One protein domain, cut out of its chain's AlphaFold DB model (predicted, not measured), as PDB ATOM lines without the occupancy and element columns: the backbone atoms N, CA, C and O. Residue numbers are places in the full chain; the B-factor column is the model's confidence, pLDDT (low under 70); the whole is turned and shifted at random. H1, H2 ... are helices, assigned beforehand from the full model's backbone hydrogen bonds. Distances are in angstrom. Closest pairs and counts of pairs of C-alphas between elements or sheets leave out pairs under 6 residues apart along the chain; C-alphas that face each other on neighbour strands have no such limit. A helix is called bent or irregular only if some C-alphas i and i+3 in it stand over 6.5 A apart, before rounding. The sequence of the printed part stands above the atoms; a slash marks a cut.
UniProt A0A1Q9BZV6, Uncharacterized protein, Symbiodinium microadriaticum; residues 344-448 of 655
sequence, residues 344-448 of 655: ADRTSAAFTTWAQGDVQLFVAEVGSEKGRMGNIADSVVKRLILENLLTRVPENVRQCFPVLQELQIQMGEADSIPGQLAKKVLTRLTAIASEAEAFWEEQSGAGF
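Overview. This is residues 344 to 448 of the 655 residues of an uncharacterized protein of Symbiodinium microadriaticum (UniProt A0A1Q9BZV6). A rod-like, up-and-down bundle of four helices is built along one long helix, H6, with H2, H3 and H5 beside it, and a small pair of shorter helices, H1 and H4, side by side in opposite directions, with H1 set crosswise to H6. The bundle is loosely formed: H6 touches each of the other three, while H3 is only close to H2 and to H5, and the links from H2 to H3 and from H5 to H6 turn at the same end of the rod. The printed part has 105 residues with six named helices, in the order H1, H2, H3, H4, H5, H6, and no named strand; the class is all helix. The whole is compact, with a radius of gyration of the C-alphas of 14.4 A, and spans 48 by 24 by 17 A.

Along the chain. The longest helix, H6, holds residues 419 to 445 and measures 38.6 A from C-alpha 419 at (24.768, -18.366, -3.494) to C-alpha 445 at (40.829, -53.099, -8.184). H2, residues 356 to 372, is 24.7 A long. H3, residues 379 to 390, is 16.4 A long, and H5, residues 402 to 413, is 16.9 A long. H1, residues 344 to 352, begins with C-alpha 344 at (40.341, -39.490, -20.775) and is 12.5 A long. H4, residues 395 to 400, is the short helix between H3 and H5, 8.8 A from first to last C-alpha. No helix is bent.

Arrangement. H6 is the hub, touching four other helices. H2, H3, H5 and H6 form a bundle, up and down, in which each runs against the one before it in the chain. H6 and H2 touch with 18 pairs of C-alphas within 8 A, at a shallow tilt of 28 degrees, opposite ways; their closest C-alphas, those of Val 363 and Ala 433, are 5.6 A apart. H3 touches H6 with residues 382 to 386 alone, at a shallow tilt of 20 degrees, the same way; the closest C-alphas are those of Lys 382 and Ala 422, 7.0 A apart. H5 and H6 form a helical hairpin, opposite ways at a shallow tilt of 32 degrees. They touch through residues 404 to 407 of H5 and 421 to 428 of H6 alone, with the C-alphas of Leu 407 and Val 425 closest at 6.7 A. H3 is close to but not clearly touching H2, where the C-alphas of Val 366 and Leu 389 are closest at 7.5 A. It is likewise close to but not clearly touching H5, with the C-alphas of Arg 383 and Met 411 closest at 7.4 A. H2 and H5 are apart. H1 and H6 only just touch, with 3 pairs of C-alphas within 8 A, Phe 351 and Ala 436 closest at 5.9 A; they stand about perpendicular, at 86 degrees. H1 and H4 touch at a shallow tilt of 20 degrees, opposite ways, with the C-alphas of Ala 350 and Val 397 closest at 5.1 A. H4 and H5 touch only at the corner, and only just, with 3 pairs of C-alphas within 8 A; those of Arg 398 and Leu 404 are closest at 6.3 A. H4 and H6 are apart. In H1, H2, H3, H4, H5 and H6 every O i to N i+4 pair is within hydrogen-bond range.

Size, cuts and confidence. The two C-alphas farthest apart, those of Asp 415 and Gly 447, are 50.0 A apart. The printed part has no cut and no long link; the link from H2 to H3 is short, and the other four are tight. The mean pLDDT of the printed part is 91.6, and residues 446 to 448 are under 70.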
ATOM      1  N   ALA A 344      40.261 -38.490 -21.835       92.31
ATOM      2  CA  ALA A 344      40.341 -39.490 -20.775       92.31
ATOM      3  C   ALA A 344      41.794 -39.703 -20.320       92.31
ATOM      4  O   ALA A 344      42.075 -39.545 -19.135       92.31
ATOM      5  N   ASP A 345      42.726 -39.932 -21.253       93.38
ATOM      6  CA  ASP A 345      44.152 -40.136 -20.939       93.38
ATOM      7  C   ASP A 345      44.744 -38.944 -20.168       93.38
ATOM      8  O   ASP A 345      45.488 -39.122 -19.201       93.38
ATOM      9  N   ARG A 346      44.382 -37.712 -20.564       95.06
ATOM     10  CA  ARG A 346      44.821 -36.477 -19.890       95.06
ATOM     11  C   ARG A 346      44.267 -36.376 -18.471       95.06
ATOM     12  O   ARG A 346      45.027 -36.083 -17.552       95.06
ATOM     13  N   THR A 347      42.977 -36.651 -18.284       95.81
ATOM     14  CA  THR A 347      42.332 -36.638 -16.963       95.81
ATOM     15  C   THR A 347      42.903 -37.727 -16.050       95.81
ATOM     16  O   THR A 347      43.235 -37.435 -14.903       95.81
ATOM     17  N   SER A 348      43.112 -38.949 -16.551       95.19
ATOM     18  CA  SER A 348      43.759 -40.036 -15.804       95.19
ATOM     19  C   SER A 348      45.188 -39.667 -15.394       95.19
ATOM     20  O   SER A 348      45.542 -39.796 -14.222       95.19
ATOM     21  N   ALA A 349      45.995 -39.127 -16.315       95.56
ATOM     22  CA  ALA A 349      47.331 -38.622 -16.002       95.56
ATOM     23  C   ALA A 349      47.291 -37.514 -14.935       95.56
ATOM     24  O   ALA A 349      48.055 -37.566 -13.971       95.56
ATOM     25  N   ALA A 350      46.368 -36.556 -15.040       96.75
ATOM     26  CA  ALA A 350      46.195 -35.512 -14.037       96.75
ATOM     27  C   ALA A 350      45.801 -36.078 -12.658       96.75
ATOM     28  O   ALA A 350      46.368 -35.649 -11.650       96.75
ATOM     29  N   PHE A 351      44.908 -37.072 -12.591       97.88
ATOM     30  CA  PHE A 351      44.522 -37.728 -11.336       97.88
ATOM     31  C   PHE A 351      45.671 -38.498 -10.671       97.88
ATOM     32  O   PHE A 351      45.747 -38.485  -9.444       97.88
ATOM     33  N   THR A 352      46.638 -39.056 -11.416       96.00
ATOM     34  CA  THR A 352      47.863 -39.611 -10.786       96.00
ATOM     35  C   THR A 352      48.671 -38.572 -10.001       96.00
ATOM     36  O   THR A 352      49.400 -38.939  -9.081       96.00
ATOM     37  N   THR A 353      48.511 -37.277 -10.303       96.19
ATOM     38  CA  THR A 353      49.177 -36.185  -9.571       96.19
ATOM     39  C   THR A 353      48.410 -35.724  -8.325       96.19
ATOM     40  O   THR A 353      48.861 -34.814  -7.632       96.19
ATOM     41  N   TRP A 354      47.278 -36.362  -8.003       97.38
ATOM     42  CA  TRP A 354      46.462 -36.085  -6.819       97.38
ATOM     43  C   TRP A 354      46.381 -37.333  -5.931       97.38
ATOM     44  O   TRP A 354      45.677 -38.288  -6.251       97.38
ATOM     45  N   ALA A 355      47.125 -37.356  -4.823       94.75
ATOM     46  CA  ALA A 355      47.262 -38.557  -4.000       94.75
ATOM     47  C   ALA A 355      45.917 -39.032  -3.410       94.75
ATOM     48  O   ALA A 355      45.133 -38.229  -2.906       94.75
ATOM     49  N   GLN A 356      45.681 -40.352  -3.404       93.62
ATOM     50  CA  GLN A 356      44.415 -40.971  -2.971       93.62
ATOM     51  C   GLN A 356      43.908 -40.467  -1.603       93.62
ATOM     52  O   GLN A 356      42.713 -40.238  -1.430       93.62
ATOM     53  N   GLY A 357      44.808 -40.269  -0.631       87.88
ATOM     54  CA  GLY A 357      44.446 -39.756   0.695       87.88
ATOM     55  C   GLY A 357      43.953 -38.304   0.676       87.88
ATOM     56  O   GLY A 357      43.010 -37.970   1.392       87.88
ATOM     57  N   ASP A 358      44.533 -37.459  -0.179       92.31
ATOM     58  CA  ASP A 358      44.121 -36.061  -0.331       92.31
ATOM     59  C   ASP A 358      42.788 -35.950  -1.077       92.31
ATOM     60  O   ASP A 358      41.955 -35.125  -0.702       92.31
ATOM     61  N   VAL A 359      42.550 -36.823  -2.066       95.81
ATOM     62  CA  VAL A 359      41.251 -36.965  -2.746       95.81
ATOM     63  C   VAL A 359      40.158 -37.315  -1.731       95.81
ATOM     64  O   VAL A 359      39.165 -36.598  -1.643       95.81
ATOM     65  N   GLN A 360      40.359 -38.341  -0.898       92.06
ATOM     66  CA  GLN A 360      39.377 -38.762   0.117       92.06
ATOM     67  C   GLN A 360      39.081 -37.666   1.155       92.06
ATOM     68  O   GLN A 360      37.924 -37.435   1.518       92.06
ATOM     69  N   LEU A 361      40.111 -36.943   1.614       90.12
ATOM     70  CA  LEU A 361      39.928 -35.786   2.496       90.12
ATOM     71  C   LEU A 361      39.156 -34.653   1.799       90.12
ATOM     72  O   LEU A 361      38.313 -34.013   2.425       90.12
ATOM     73  N   PHE A 362      39.411 -34.420   0.511       96.44
ATOM     74  CA  PHE A 362      38.749 -33.379  -0.271       96.44
ATOM     75  C   PHE A 362      37.278 -33.703  -0.579       96.44
ATOM     76  O   PHE A 362      36.431 -32.823  -0.431       96.44
ATOM     77  N   VAL A 363      36.943 -34.959  -0.909       95.00
ATOM     78  CA  VAL A 363      35.552 -35.434  -1.071       95.00
ATOM     79  C   VAL A 363      34.732 -35.137   0.190       95.00
ATOM     80  O   VAL A 363      33.654 -34.541   0.108       95.00
ATOM     81  N   ALA A 364      35.261 -35.486   1.368       90.94
ATOM     82  CA  ALA A 364      34.587 -35.253   2.645       90.94
ATOM     83  C   ALA A 364      34.393 -33.754   2.955       90.94
ATOM     84  O   ALA A 364      33.334 -33.348   3.445       90.94
ATOM     85  N   GLU A 365      35.388 -32.918   2.649       94.56
ATOM     86  CA  GLU A 365      35.359 -31.476   2.917       94.56
ATOM     87  C   GLU A 365      34.420 -30.720   1.966       94.56
ATOM     88  O   GLU A 365      33.578 -29.941   2.420       94.56
ATOM     89  N   VAL A 366      34.469 -31.013   0.662       96.12
ATOM     90  CA  VAL A 366      33.516 -30.473  -0.322       96.12
ATOM     91  C   VAL A 366      32.089 -30.919   0.012       96.12
ATOM     92  O   VAL A 366      31.164 -30.112  -0.088       96.12
ATOM     93  N   GLY A 367      31.898 -32.162   0.471       91.44
ATOM     94  CA  GLY A 367      30.612 -32.658   0.969       91.44
ATOM     95  C   GLY A 367      30.080 -31.866   2.173       91.44
ATOM     96  O   GLY A 367      28.920 -31.447   2.161       91.44
ATOM     97  N   SER A 368      30.932 -31.596   3.173       91.31
ATOM     98  CA  SER A 368      30.609 -30.737   4.327       91.31
ATOM     99  C   SER A 368      30.176 -29.340   3.885       91.31
ATOM    100  O   SER A 368      29.075 -28.882   4.212       91.31
ATOM    101  N   GLU A 369      31.007 -28.656   3.097       93.88
ATOM    102  CA  GLU A 369      30.740 -27.265   2.736       93.88
ATOM    103  C   GLU A 369      29.558 -27.125   1.772       93.88
ATOM    104  O   GLU A 369      28.810 -26.156   1.874       93.88
ATOM    105  N   LYS A 370      29.272 -28.128   0.933       91.88
ATOM    106  CA  LYS A 370      28.045 -28.189   0.118       91.88
ATOM    107  C   LYS A 370      26.766 -28.162   0.961       91.88
ATOM    108  O   LYS A 370      25.796 -27.532   0.544       91.88
ATOM    109  N   GLY A 371      26.776 -28.772   2.148       85.44
ATOM    110  CA  GLY A 371      25.672 -28.686   3.112       85.44
ATOM    111  C   GLY A 371      25.604 -27.351   3.866       85.44
ATOM    112  O   GLY A 371      24.521 -26.907   4.241       85.44
ATOM    113  N   ARG A 372      26.743 -26.678   4.077       90.44
ATOM    114  CA  ARG A 372      26.834 -25.432   4.865       90.44
ATOM    115  C   ARG A 372      26.638 -24.158   4.040       90.44
ATOM    116  O   ARG A 372      26.081 -23.189   4.550       90.44
ATOM    117  N   MET A 373      27.053 -24.154   2.773       89.81
ATOM    118  CA  MET A 373      27.166 -22.965   1.911       89.81
ATOM    119  C   MET A 373      25.849 -22.196   1.703       89.81
ATOM    120  O   MET A 373      25.870 -20.980   1.500       89.81
ATOM    121  N   GLY A 374      24.699 -22.876   1.790       79.81
ATOM    122  CA  GLY A 374      23.380 -22.231   1.754       79.81
ATOM    123  C   GLY A 374      23.115 -21.320   2.958       79.81
ATOM    124  O   GLY A 374      22.568 -20.235   2.792       79.81
ATOM    125  N   ASN A 375      23.585 -21.717   4.145       85.75
ATOM    126  CA  ASN A 375      23.292 -21.060   5.426       85.75
ATOM    127  C   ASN A 375      24.285 -19.938   5.779       85.75
ATOM    128  O   ASN A 375      24.101 -19.226   6.765       85.75
ATOM    129  N   ILE A 376      25.361 -19.778   5.003       88.06
ATOM    130  CA  ILE A 376      26.328 -18.694   5.192       88.06
ATOM    131  C   ILE A 376      25.708 -17.399   4.650       88.06
ATOM    132  O   ILE A 376      25.409 -17.305   3.461       88.06
ATOM    133  N   ALA A 377      25.524 -16.388   5.499       83.94
ATOM    134  CA  ALA A 377      25.027 -15.079   5.063       83.94
ATOM    135  C   ALA A 377      26.115 -14.244   4.356       83.94
ATOM    136  O   ALA A 377      25.844 -13.585   3.355       83.94
ATOM    137  N   ASP A 378      27.354 -14.298   4.852       90.38
ATOM    138  CA  ASP A 378      28.459 -13.458   4.386       90.38
ATOM    139  C   ASP A 378      29.103 -13.985   3.090       90.38
ATOM    140  O   ASP A 378      29.700 -15.063   3.055       90.38
ATOM    141  N   SER A 379      29.015 -13.195   2.016       87.50
ATOM    142  CA  SER A 379      29.603 -13.511   0.707       87.50
ATOM    143  C   SER A 379      31.141 -13.538   0.681       87.50
ATOM    144  O   SER A 379      31.712 -14.239  -0.156       87.50
ATOM    145  N   VAL A 380      31.819 -12.846   1.605       86.00
ATOM    146  CA  VAL A 380      33.285 -12.875   1.745       86.00
ATOM    147  C   VAL A 380      33.722 -14.214   2.335       86.00
ATOM    148  O   VAL A 380      34.654 -14.839   1.834       86.00
ATOM    149  N   VAL A 381      32.989 -14.720   3.332       86.38
ATOM    150  CA  VAL A 381      33.218 -16.065   3.888       86.38
ATOM    151  C   VAL A 381      32.999 -17.142   2.819       86.38
ATOM    152  O   VAL A 381      33.784 -18.086   2.744       86.38
ATOM    153  N   LYS A 382      32.004 -16.980   1.931       91.88
ATOM    154  CA  LYS A 382      31.823 -17.882   0.774       91.88
ATOM    155  C   LYS A 382      33.039 -17.880  -0.148       91.88
ATOM    156  O   LYS A 382      33.495 -18.956  -0.522       91.88
ATOM    157  N   ARG A 383      33.584 -16.702  -0.479       92.88
ATOM    158  CA  ARG A 383      34.800 -16.567  -1.298       92.88
ATOM    159  C   ARG A 383      35.976 -17.322  -0.689       92.88
ATOM    160  O   ARG A 383      36.496 -18.217  -1.342       92.88
ATOM    161  N   LEU A 384      36.312 -17.040   0.568       91.00
ATOM    162  CA  LEU A 384      37.461 -17.651   1.244       91.00
ATOM    163  C   LEU A 384      37.364 -19.186   1.318       91.00
ATOM    164  O   LEU A 384      38.369 -19.872   1.148       91.00
ATOM    165  N   ILE A 385      36.161 -19.740   1.519       93.38
ATOM    166  CA  ILE A 385      35.940 -21.196   1.495       93.38
ATOM    167  C   ILE A 385      36.164 -21.766   0.088       93.38
ATOM    168  O   ILE A 385      36.851 -22.773  -0.062       93.38
ATOM    169  N   LEU A 386      35.605 -21.138  -0.950       95.56
ATOM    170  CA  LEU A 386      35.723 -21.622  -2.330       95.56
ATOM    171  C   LEU A 386      37.152 -21.493  -2.874       95.56
ATOM    172  O   LEU A 386      37.621 -22.403  -3.551       95.56
ATOM    173  N   GLU A 387      37.858 -20.410  -2.546       94.44
ATOM    174  CA  GLU A 387      39.271 -20.214  -2.892       94.44
ATOM    175  C   GLU A 387      40.154 -21.276  -2.224       94.44
ATOM    176  O   GLU A 387      40.945 -21.922  -2.909       94.44
ATOM    177  N   ASN A 388      39.961 -21.541  -0.925       94.31
ATOM    178  CA  ASN A 388      40.682 -22.589  -0.191       94.31
ATOM    179  C   ASN A 388      40.394 -24.015  -0.706       94.31
ATOM    180  O   ASN A 388      41.239 -24.902  -0.597       94.31
ATOM    181  N   LEU A 389      39.210 -24.255  -1.279       96.12
ATOM    182  CA  LEU A 389      38.911 -25.518  -1.955       96.12
ATOM    183  C   LEU A 389      39.552 -25.583  -3.353       96.12
ATOM    184  O   LEU A 389      40.061 -26.633  -3.736       96.12
ATOM    185  N   LEU A 390      39.583 -24.482  -4.109       95.81
ATOM    186  CA  LEU A 390      40.201 -24.431  -5.441       95.81
ATOM    187  C   LEU A 390      41.731 -24.566  -5.398       95.81
ATOM    188  O   LEU A 390      42.293 -25.266  -6.243       95.81
ATOM    189  N   THR A 391      42.410 -23.971  -4.412       94.81
ATOM    190  CA  THR A 391      43.873 -24.105  -4.242       94.81
ATOM    191  C   THR A 391      44.314 -25.530  -3.911       94.81
ATOM    192  O   THR A 391      45.458 -25.890  -4.185       94.81
ATOM    193  N   ARG A 392      43.415 -26.361  -3.367       95.31
ATOM    194  CA  ARG A 392      43.664 -27.779  -3.061       95.31
ATOM    195  C   ARG A 392      43.451 -28.731  -4.237       95.31
ATOM    196  O   ARG A 392      43.813 -29.899  -4.121       95.31
ATOM    197  N   VAL A 393      42.904 -28.259  -5.359       97.00
ATOM    198  CA  VAL A 393      42.858 -29.037  -6.605       97.00
ATOM    199  C   VAL A 393      44.173 -28.814  -7.368       97.00
ATOM    200  O   VAL A 393      44.485 -27.658  -7.690       97.00
ATOM    201  N   PRO A 394      44.952 -29.870  -7.685       97.06
ATOM    202  CA  PRO A 394      46.216 -29.728  -8.408       97.06
ATOM    203  C   PRO A 394      46.055 -29.012  -9.752       97.06
ATOM    204  O   PRO A 394      45.041 -29.157 -10.434       97.06
ATOM    205  N   GLU A 395      47.079 -28.260 -10.156       95.94
ATOM    206  CA  GLU A 395      47.065 -27.452 -11.384       95.94
ATOM    207  C   GLU A 395      46.745 -28.295 -12.632       95.94
ATOM    208  O   GLU A 395      45.843 -27.953 -13.392       95.94
ATOM    209  N   ASN A 396      47.377 -29.465 -12.767       95.75
ATOM    210  CA  ASN A 396      47.126 -30.420 -13.856       95.75
ATOM    211  C   ASN A 396      45.650 -30.857 -13.929       95.75
ATOM    212  O   ASN A 396      45.090 -31.017 -15.013       95.75
ATOM    213  N   VAL A 397      45.005 -31.026 -12.768       96.81
ATOM    214  CA  VAL A 397      43.585 -31.390 -12.670       96.81
ATOM    215  C   VAL A 397      42.716 -30.190 -13.053       96.81
ATOM    216  O   VAL A 397      41.818 -30.338 -13.878       96.81
ATOM    217  N   ARG A 398      43.014 -28.978 -12.557       96.25
ATOM    218  CA  ARG A 398      42.289 -27.751 -12.954       96.25
ATOM    219  C   ARG A 398      42.384 -27.473 -14.461       96.25
ATOM    220  O   ARG A 398      41.401 -27.020 -15.039       96.25
ATOM    221  N   GLN A 399      43.496 -27.813 -15.112       95.44
ATOM    222  CA  GLN A 399      43.662 -27.701 -16.570       95.44
ATOM    223  C   GLN A 399      42.841 -28.725 -17.375       95.44
ATOM    224  O   GLN A 399      42.434 -28.425 -18.496       95.44
ATOM    225  N   CYS A 400      42.527 -29.897 -16.812       96.06
ATOM    226  CA  CYS A 400      41.643 -30.879 -17.459       96.06
ATOM    227  C   CYS A 400      40.150 -30.497 -17.388       96.06
ATOM    228  O   CYS A 400      39.330 -31.065 -18.114       96.06
ATOM    229  N   PHE A 401      39.788 -29.510 -16.556       96.19
ATOM    230  CA  PHE A 401      38.408 -29.073 -16.338       96.19
ATOM    231  C   PHE A 401      38.239 -27.551 -16.533       96.19
ATOM    232  O   PHE A 401      38.103 -26.830 -15.543       96.19
ATOM    233  N   PRO A 402      38.151 -27.048 -17.787       92.06
ATOM    234  CA  PRO A 402      38.040 -25.612 -18.097       92.06
ATOM    235  C   PRO A 402      36.929 -24.866 -17.340       92.06
ATOM    236  O   PRO A 402      37.113 -23.722 -16.939       92.06
ATOM    237  N   VAL A 403      35.820 -25.545 -17.031       90.75
ATOM    238  CA  VAL A 403      34.719 -25.015 -16.204       90.75
ATOM    239  C   VAL A 403      35.194 -24.525 -14.824       90.75
ATOM    240  O   VAL A 403      34.626 -23.578 -14.288       90.75
ATOM    241  N   LEU A 404      36.242 -25.114 -14.229       91.06
ATOM    242  CA  LEU A 404      36.829 -24.583 -12.990       91.06
ATOM    243  C   LEU A 404      37.574 -23.262 -13.222       91.06
ATOM    244  O   LEU A 404      37.509 -22.392 -12.359       91.06
ATOM    245  N   GLN A 405      38.239 -23.090 -14.368       92.62
ATOM    246  CA  GLN A 405      38.927 -21.844 -14.724       92.62
ATOM    247  C   GLN A 405      37.913 -20.722 -14.999       92.62
ATOM    248  O   GLN A 405      38.042 -19.635 -14.442       92.62
ATOM    249  N   GLU A 406      36.848 -21.004 -15.759       91.44
ATOM    250  CA  GLU A 406      35.724 -20.077 -15.981       91.44
ATOM    251  C   GLU A 406      35.091 -19.613 -14.661       91.44
ATOM    252  O   GLU A 406      34.846 -18.422 -14.457       91.44
ATOM    253  N   LEU A 407      34.843 -20.549 -13.739       88.19
ATOM    254  CA  LEU A 407      34.284 -20.247 -12.424       88.19
ATOM    255  C   LEU A 407      35.272 -19.481 -11.529       88.19
ATOM    256  O   LEU A 407      34.848 -18.604 -10.780       88.19
ATOM    257  N   GLN A 408      36.573 -19.768 -11.616       91.12
ATOM    258  CA  GLN A 408      37.615 -19.040 -10.886       91.12
ATOM    259  C   GLN A 408      37.738 -17.585 -11.377       91.12
ATOM    260  O   GLN A 408      37.885 -16.683 -10.553       91.12
ATOM    261  N   ILE A 409      37.585 -17.336 -12.683       93.44
ATOM    262  CA  ILE A 409      37.501 -15.980 -13.257       93.44
ATOM    263  C   ILE A 409      36.249 -15.258 -12.733       93.44
ATOM    264  O   ILE A 409      36.369 -14.176 -12.162       93.44
ATOM    265  N   GLN A 410      35.070 -15.891 -12.800       90.88
ATOM    266  CA  GLN A 410      33.816 -15.324 -12.268       90.88
ATOM    267  C   GLN A 410      33.882 -15.013 -10.761       90.88
ATOM    268  O   GLN A 410      33.225 -14.084 -10.289       90.88
ATOM    269  N   MET A 411      34.668 -15.771  -9.989       91.38
ATOM    270  CA  MET A 411      34.935 -15.471  -8.580       91.38
ATOM    271  C   MET A 411      35.883 -14.279  -8.393       91.38
ATOM    272  O   MET A 411      35.694 -13.516  -7.447       91.38
ATOM    273  N   GLY A 412      36.880 -14.109  -9.264       89.31
ATOM    274  CA  GLY A 412      37.826 -12.990  -9.218       89.31
ATOM    275  C   GLY A 412      37.218 -11.647  -9.634       89.31
ATOM    276  O   GLY A 412      37.544 -10.627  -9.035       89.31
ATOM    277  N   GLU A 413      36.316 -11.646 -10.618       90.75
ATOM    278  CA  GLU A 413      35.676 -10.430 -11.152       90.75
ATOM    279  C   GLU A 413      34.534  -9.885 -10.278       90.75
ATOM    280  O   GLU A 413      34.243  -8.691 -10.310       90.75
ATOM    281  N   ALA A 414      33.861 -10.739  -9.503       86.88
ATOM    282  CA  ALA A 414      32.752 -10.321  -8.650       86.88
ATOM    283  C   ALA A 414      33.241  -9.707  -7.326       86.88
ATOM    284  O   ALA A 414      34.136 -10.257  -6.690       86.88
ATOM    285  N   ASP A 415      32.576  -8.657  -6.821       84.94
ATOM    286  CA  ASP A 415      32.792  -8.127  -5.456       84.94
ATOM    287  C   ASP A 415      32.199  -9.038  -4.362       84.94
ATOM    288  O   ASP A 415      32.735  -9.161  -3.257       84.94
ATOM    289  N   SER A 416      31.102  -9.733  -4.674       89.75
ATOM    290  CA  SER A 416      30.413 -10.671  -3.780       89.75
ATOM    291  C   SER A 416      30.007 -11.926  -4.548       89.75
ATOM    292  O   SER A 416      29.565 -11.831  -5.689       89.75
ATOM    293  N   ILE A 417      30.145 -13.111  -3.942       91.69
ATOM    294  CA  ILE A 417      29.763 -14.373  -4.593       91.69
ATOM    295  C   ILE A 417      28.277 -14.676  -4.342       91.69
ATOM    296  O   ILE A 417      27.891 -14.912  -3.189       91.69
ATOM    297  N   PRO A 418      27.435 -14.758  -5.393       91.12
ATOM    298  CA  PRO A 418      26.050 -15.193  -5.255       91.12
ATOM    299  C   PRO A 418      25.969 -16.652  -4.797       91.12
ATOM    300  O   PRO A 418      26.740 -17.502  -5.247       91.12
ATOM    301  N   GLY A 419      24.968 -16.990  -3.976       89.31
ATOM    302  CA  GLY A 419      24.768 -18.366  -3.494       89.31
ATOM    303  C   GLY A 419      24.643 -19.407  -4.619       89.31
ATOM    304  O   GLY A 419      25.108 -20.533  -4.466       89.31
ATOM    305  N   GLN A 420      24.100 -19.014  -5.777       91.44
ATOM    306  CA  GLN A 420      24.015 -19.875  -6.962       91.44
ATOM    307  C   GLN A 420      25.386 -20.149  -7.601       91.44
ATOM    308  O   GLN A 420      25.639 -21.276  -8.024       91.44
ATOM    309  N   LEU A 421      26.294 -19.164  -7.633       91.75
ATOM    310  CA  LEU A 421      27.663 -19.362  -8.124       91.75
ATOM    311  C   LEU A 421      28.429 -20.298  -7.179       91.75
ATOM    312  O   LEU A 421      28.979 -21.301  -7.628       91.75
ATOM    313  N   ALA A 422      28.349 -20.059  -5.867       93.12
ATOM    314  CA  ALA A 422      28.938 -20.946  -4.861       93.12
ATOM    315  C   ALA A 422      28.424 -22.397  -4.970       93.12
ATOM    316  O   ALA A 422      29.207 -23.348  -4.918       93.12
ATOM    317  N   LYS A 423      27.113 -22.581  -5.188       93.88
ATOM    318  CA  LYS A 423      26.491 -23.899  -5.397       93.88
ATOM    319  C   LYS A 423      26.972 -24.572  -6.688       93.88
ATOM    320  O   LYS A 423      27.202 -25.783  -6.668       93.88
ATOM    321  N   LYS A 424      27.174 -23.824  -7.783       94.44
ATOM    322  CA  LYS A 424      27.782 -24.338  -9.029       94.44
ATOM    323  C   LYS A 424      29.221 -24.815  -8.798       94.44
ATOM    324  O   LYS A 424      29.517 -25.961  -9.132       94.44
ATOM    325  N   VAL A 425      30.070 -23.995  -8.168       94.25
ATOM    326  CA  VAL A 425      31.475 -24.343  -7.861       94.25
ATOM    327  C   VAL A 425      31.552 -25.619  -7.026       94.25
ATOM    328  O   VAL A 425      32.166 -26.590  -7.460       94.25
ATOM    329  N   LEU A 426      30.858 -25.679  -5.884       96.06
ATOM    330  CA  LEU A 426      30.869 -26.870  -5.023       96.06
ATOM    331  C   LEU A 426      30.314 -28.111  -5.726       96.06
ATOM    332  O   LEU A 426      30.799 -29.214  -5.489       96.06
ATOM    333  N   THR A 427      29.327 -27.957  -6.612       96.00
ATOM    334  CA  THR A 427      28.789 -29.085  -7.387       96.00
ATOM    335  C   THR A 427      29.814 -29.618  -8.388       96.00
ATOM    336  O   THR A 427      29.983 -30.835  -8.458       96.00
ATOM    337  N   ARG A 428      30.552 -28.752  -9.101       96.56
ATOM    338  CA  ARG A 428      31.603 -29.215 -10.027       96.56
ATOM    339  C   ARG A 428      32.818 -29.778  -9.290       96.56
ATOM    340  O   ARG A 428      33.326 -30.809  -9.716       96.56
ATOM    341  N   LEU A 429      33.210 -29.190  -8.157       97.06
ATOM    342  CA  LEU A 429      34.231 -29.759  -7.268       97.06
ATOM    343  C   LEU A 429      33.812 -31.127  -6.706       97.06
ATOM    344  O   LEU A 429      34.652 -32.014  -6.640       97.06
ATOM    345  N   THR A 430      32.525 -31.331  -6.373       96.75
ATOM    346  CA  THR A 430      32.025 -32.658  -5.952       96.75
ATOM    347  C   THR A 430      32.261 -33.681  -7.062       96.75
ATOM    348  O   THR A 430      32.823 -34.737  -6.807       96.75
ATOM    349  N   ALA A 431      31.842 -33.358  -8.293       96.88
ATOM    350  CA  ALA A 431      31.956 -34.267  -9.430       96.88
ATOM    351  C   ALA A 431      33.419 -34.642  -9.705       96.88
ATOM    352  O   ALA A 431      33.740 -35.820  -9.743       96.88
ATOM    353  N   ILE A 432      34.312 -33.653  -9.780       97.12
ATOM    354  CA  ILE A 432      35.742 -33.867 -10.053       97.12
ATOM    355  C   ILE A 432      36.422 -34.682  -8.937       97.12
ATOM    356  O   ILE A 432      37.279 -35.514  -9.221       97.12
ATOM    357  N   ALA A 433      36.021 -34.487  -7.677       96.00
ATOM    358  CA  ALA A 433      36.525 -35.278  -6.558       96.00
ATOM    359  C   ALA A 433      36.042 -36.742  -6.616       96.00
ATOM    360  O   ALA A 433      36.835 -37.648  -6.379       96.00
ATOM    361  N   SER A 434      34.782 -36.989  -6.995       95.12
ATOM    362  CA  SER A 434      34.253 -38.347  -7.205       95.12
ATOM    363  C   SER A 434      34.810 -39.028  -8.463       95.12
ATOM    364  O   SER A 434      35.050 -40.230  -8.436       95.12
ATOM    365  N   GLU A 435      35.064 -38.282  -9.544       96.94
ATOM    366  CA  GLU A 435      35.771 -38.764 -10.743       96.94
ATOM    367  C   GLU A 435      37.202 -39.224 -10.372       96.94
ATOM    368  O   GLU A 435      37.631 -40.306 -10.777       96.94
ATOM    369  N   ALA A 436      37.913 -38.459  -9.530       97.06
ATOM    370  CA  ALA A 436      39.239 -38.820  -9.018       97.06
ATOM    371  C   ALA A 436      39.213 -40.000  -8.024       97.06
ATOM    372  O   ALA A 436      40.120 -40.832  -8.026       97.06
ATOM    373  N   GLU A 437      38.189 -40.091  -7.170       96.38
ATOM    374  CA  GLU A 437      38.025 -41.205  -6.229       96.38
ATOM    375  C   GLU A 437      37.758 -42.522  -6.972       96.38
ATOM    376  O   GLU A 437      38.450 -43.507  -6.718       96.38
ATOM    377  N   ALA A 438      36.856 -42.514  -7.961       95.44
ATOM    378  CA  ALA A 438      36.565 -43.671  -8.808       95.44
ATOM    379  C   ALA A 438      37.801 -44.158  -9.589       95.44
ATOM    380  O   ALA A 438      38.047 -45.362  -9.651       95.44
ATOM    381  N   PHE A 439      38.626 -43.240 -10.110       96.38
ATOM    382  CA  PHE A 439      39.913 -43.580 -10.728       96.38
ATOM    383  C   PHE A 439      40.838 -44.331  -9.753       96.38
ATOM    384  O   PHE A 439      41.410 -45.364 -10.105       96.38
ATOM    385  N   TRP A 440      40.963 -43.864  -8.506       94.62
ATOM    386  CA  TRP A 440      41.770 -44.556  -7.498       94.62
ATOM    387  C   TRP A 440      41.156 -45.888  -7.037       94.62
ATOM    388  O   TRP A 440      41.906 -46.809  -6.696       94.62
ATOM    389  N   GLU A 441      39.828 -46.032  -7.036       91.50
ATOM    390  CA  GLU A 441      39.175 -47.325  -6.802       91.50
ATOM    391  C   GLU A 441      39.478 -48.319  -7.931       91.50
ATOM    392  O   GLU A 441      39.916 -49.434  -7.636       91.50
ATOM    393  N   GLU A 442      39.352 -47.909  -9.197       93.88
ATOM    394  CA  GLU A 442      39.686 -48.728 -10.370       93.88
ATOM    395  C   GLU A 442      41.153 -49.173 -10.345       93.88
ATOM    396  O   GLU A 442      41.424 -50.374 -10.394       93.88
ATOM    397  N   GLN A 443      42.102 -48.250 -10.143       92.38
ATOM    398  CA  GLN A 443      43.531 -48.580 -10.011       92.38
ATOM    399  C   GLN A 443      43.811 -49.544  -8.841       92.38
ATOM    400  O   GLN A 443      44.716 -50.375  -8.921       92.38
ATOM    401  N   SER A 444      43.021 -49.484  -7.760       87.31
ATOM    402  CA  SER A 444      43.141 -50.422  -6.631       87.31
ATOM    403  C   SER A 444      42.507 -51.797  -6.890       87.31
ATOM    404  O   SER A 444      42.926 -52.788  -6.287       87.31
ATOM    405  N   GLY A 445      41.508 -51.868  -7.777       76.62
ATOM    406  CA  GLY A 445      40.829 -53.099  -8.184       76.62
ATOM    407  C   GLY A 445      41.517 -53.824  -9.344       76.62
ATOM    408  O   GLY A 445      41.485 -55.055  -9.395       76.62
ATOM    409  N   ALA A 446      42.193 -53.088 -10.232       58.91
ATOM    410  CA  ALA A 446      42.824 -53.558 -11.469       58.91
ATOM    411  C   ALA A 446      44.122 -54.374 -11.266       58.91
ATOM    412  O   ALA A 446      45.095 -54.241 -12.004       58.91
ATOM    413  N   GLY A 447      44.143 -55.265 -10.270       47.00
ATOM    414  CA  GLY A 447      45.065 -56.401 -10.221       47.00
ATOM    415  C   GLY A 447      46.560 -56.074 -10.151       47.00
ATOM    416  O   GLY A 447      47.361 -56.935 -10.523       47.00
ATOM    417  N   PHE A 448      46.953 -54.881  -9.683       42.00
ATOM    418  CA  PHE A 448      48.350 -54.436  -9.632       42.00
ATOM    419  C   PHE A 448      49.196 -55.289  -8.667       42.00
ATOM    420  O   PHE A 448      49.407 -54.953  -7.498       42.00
TER     421      PHE A 448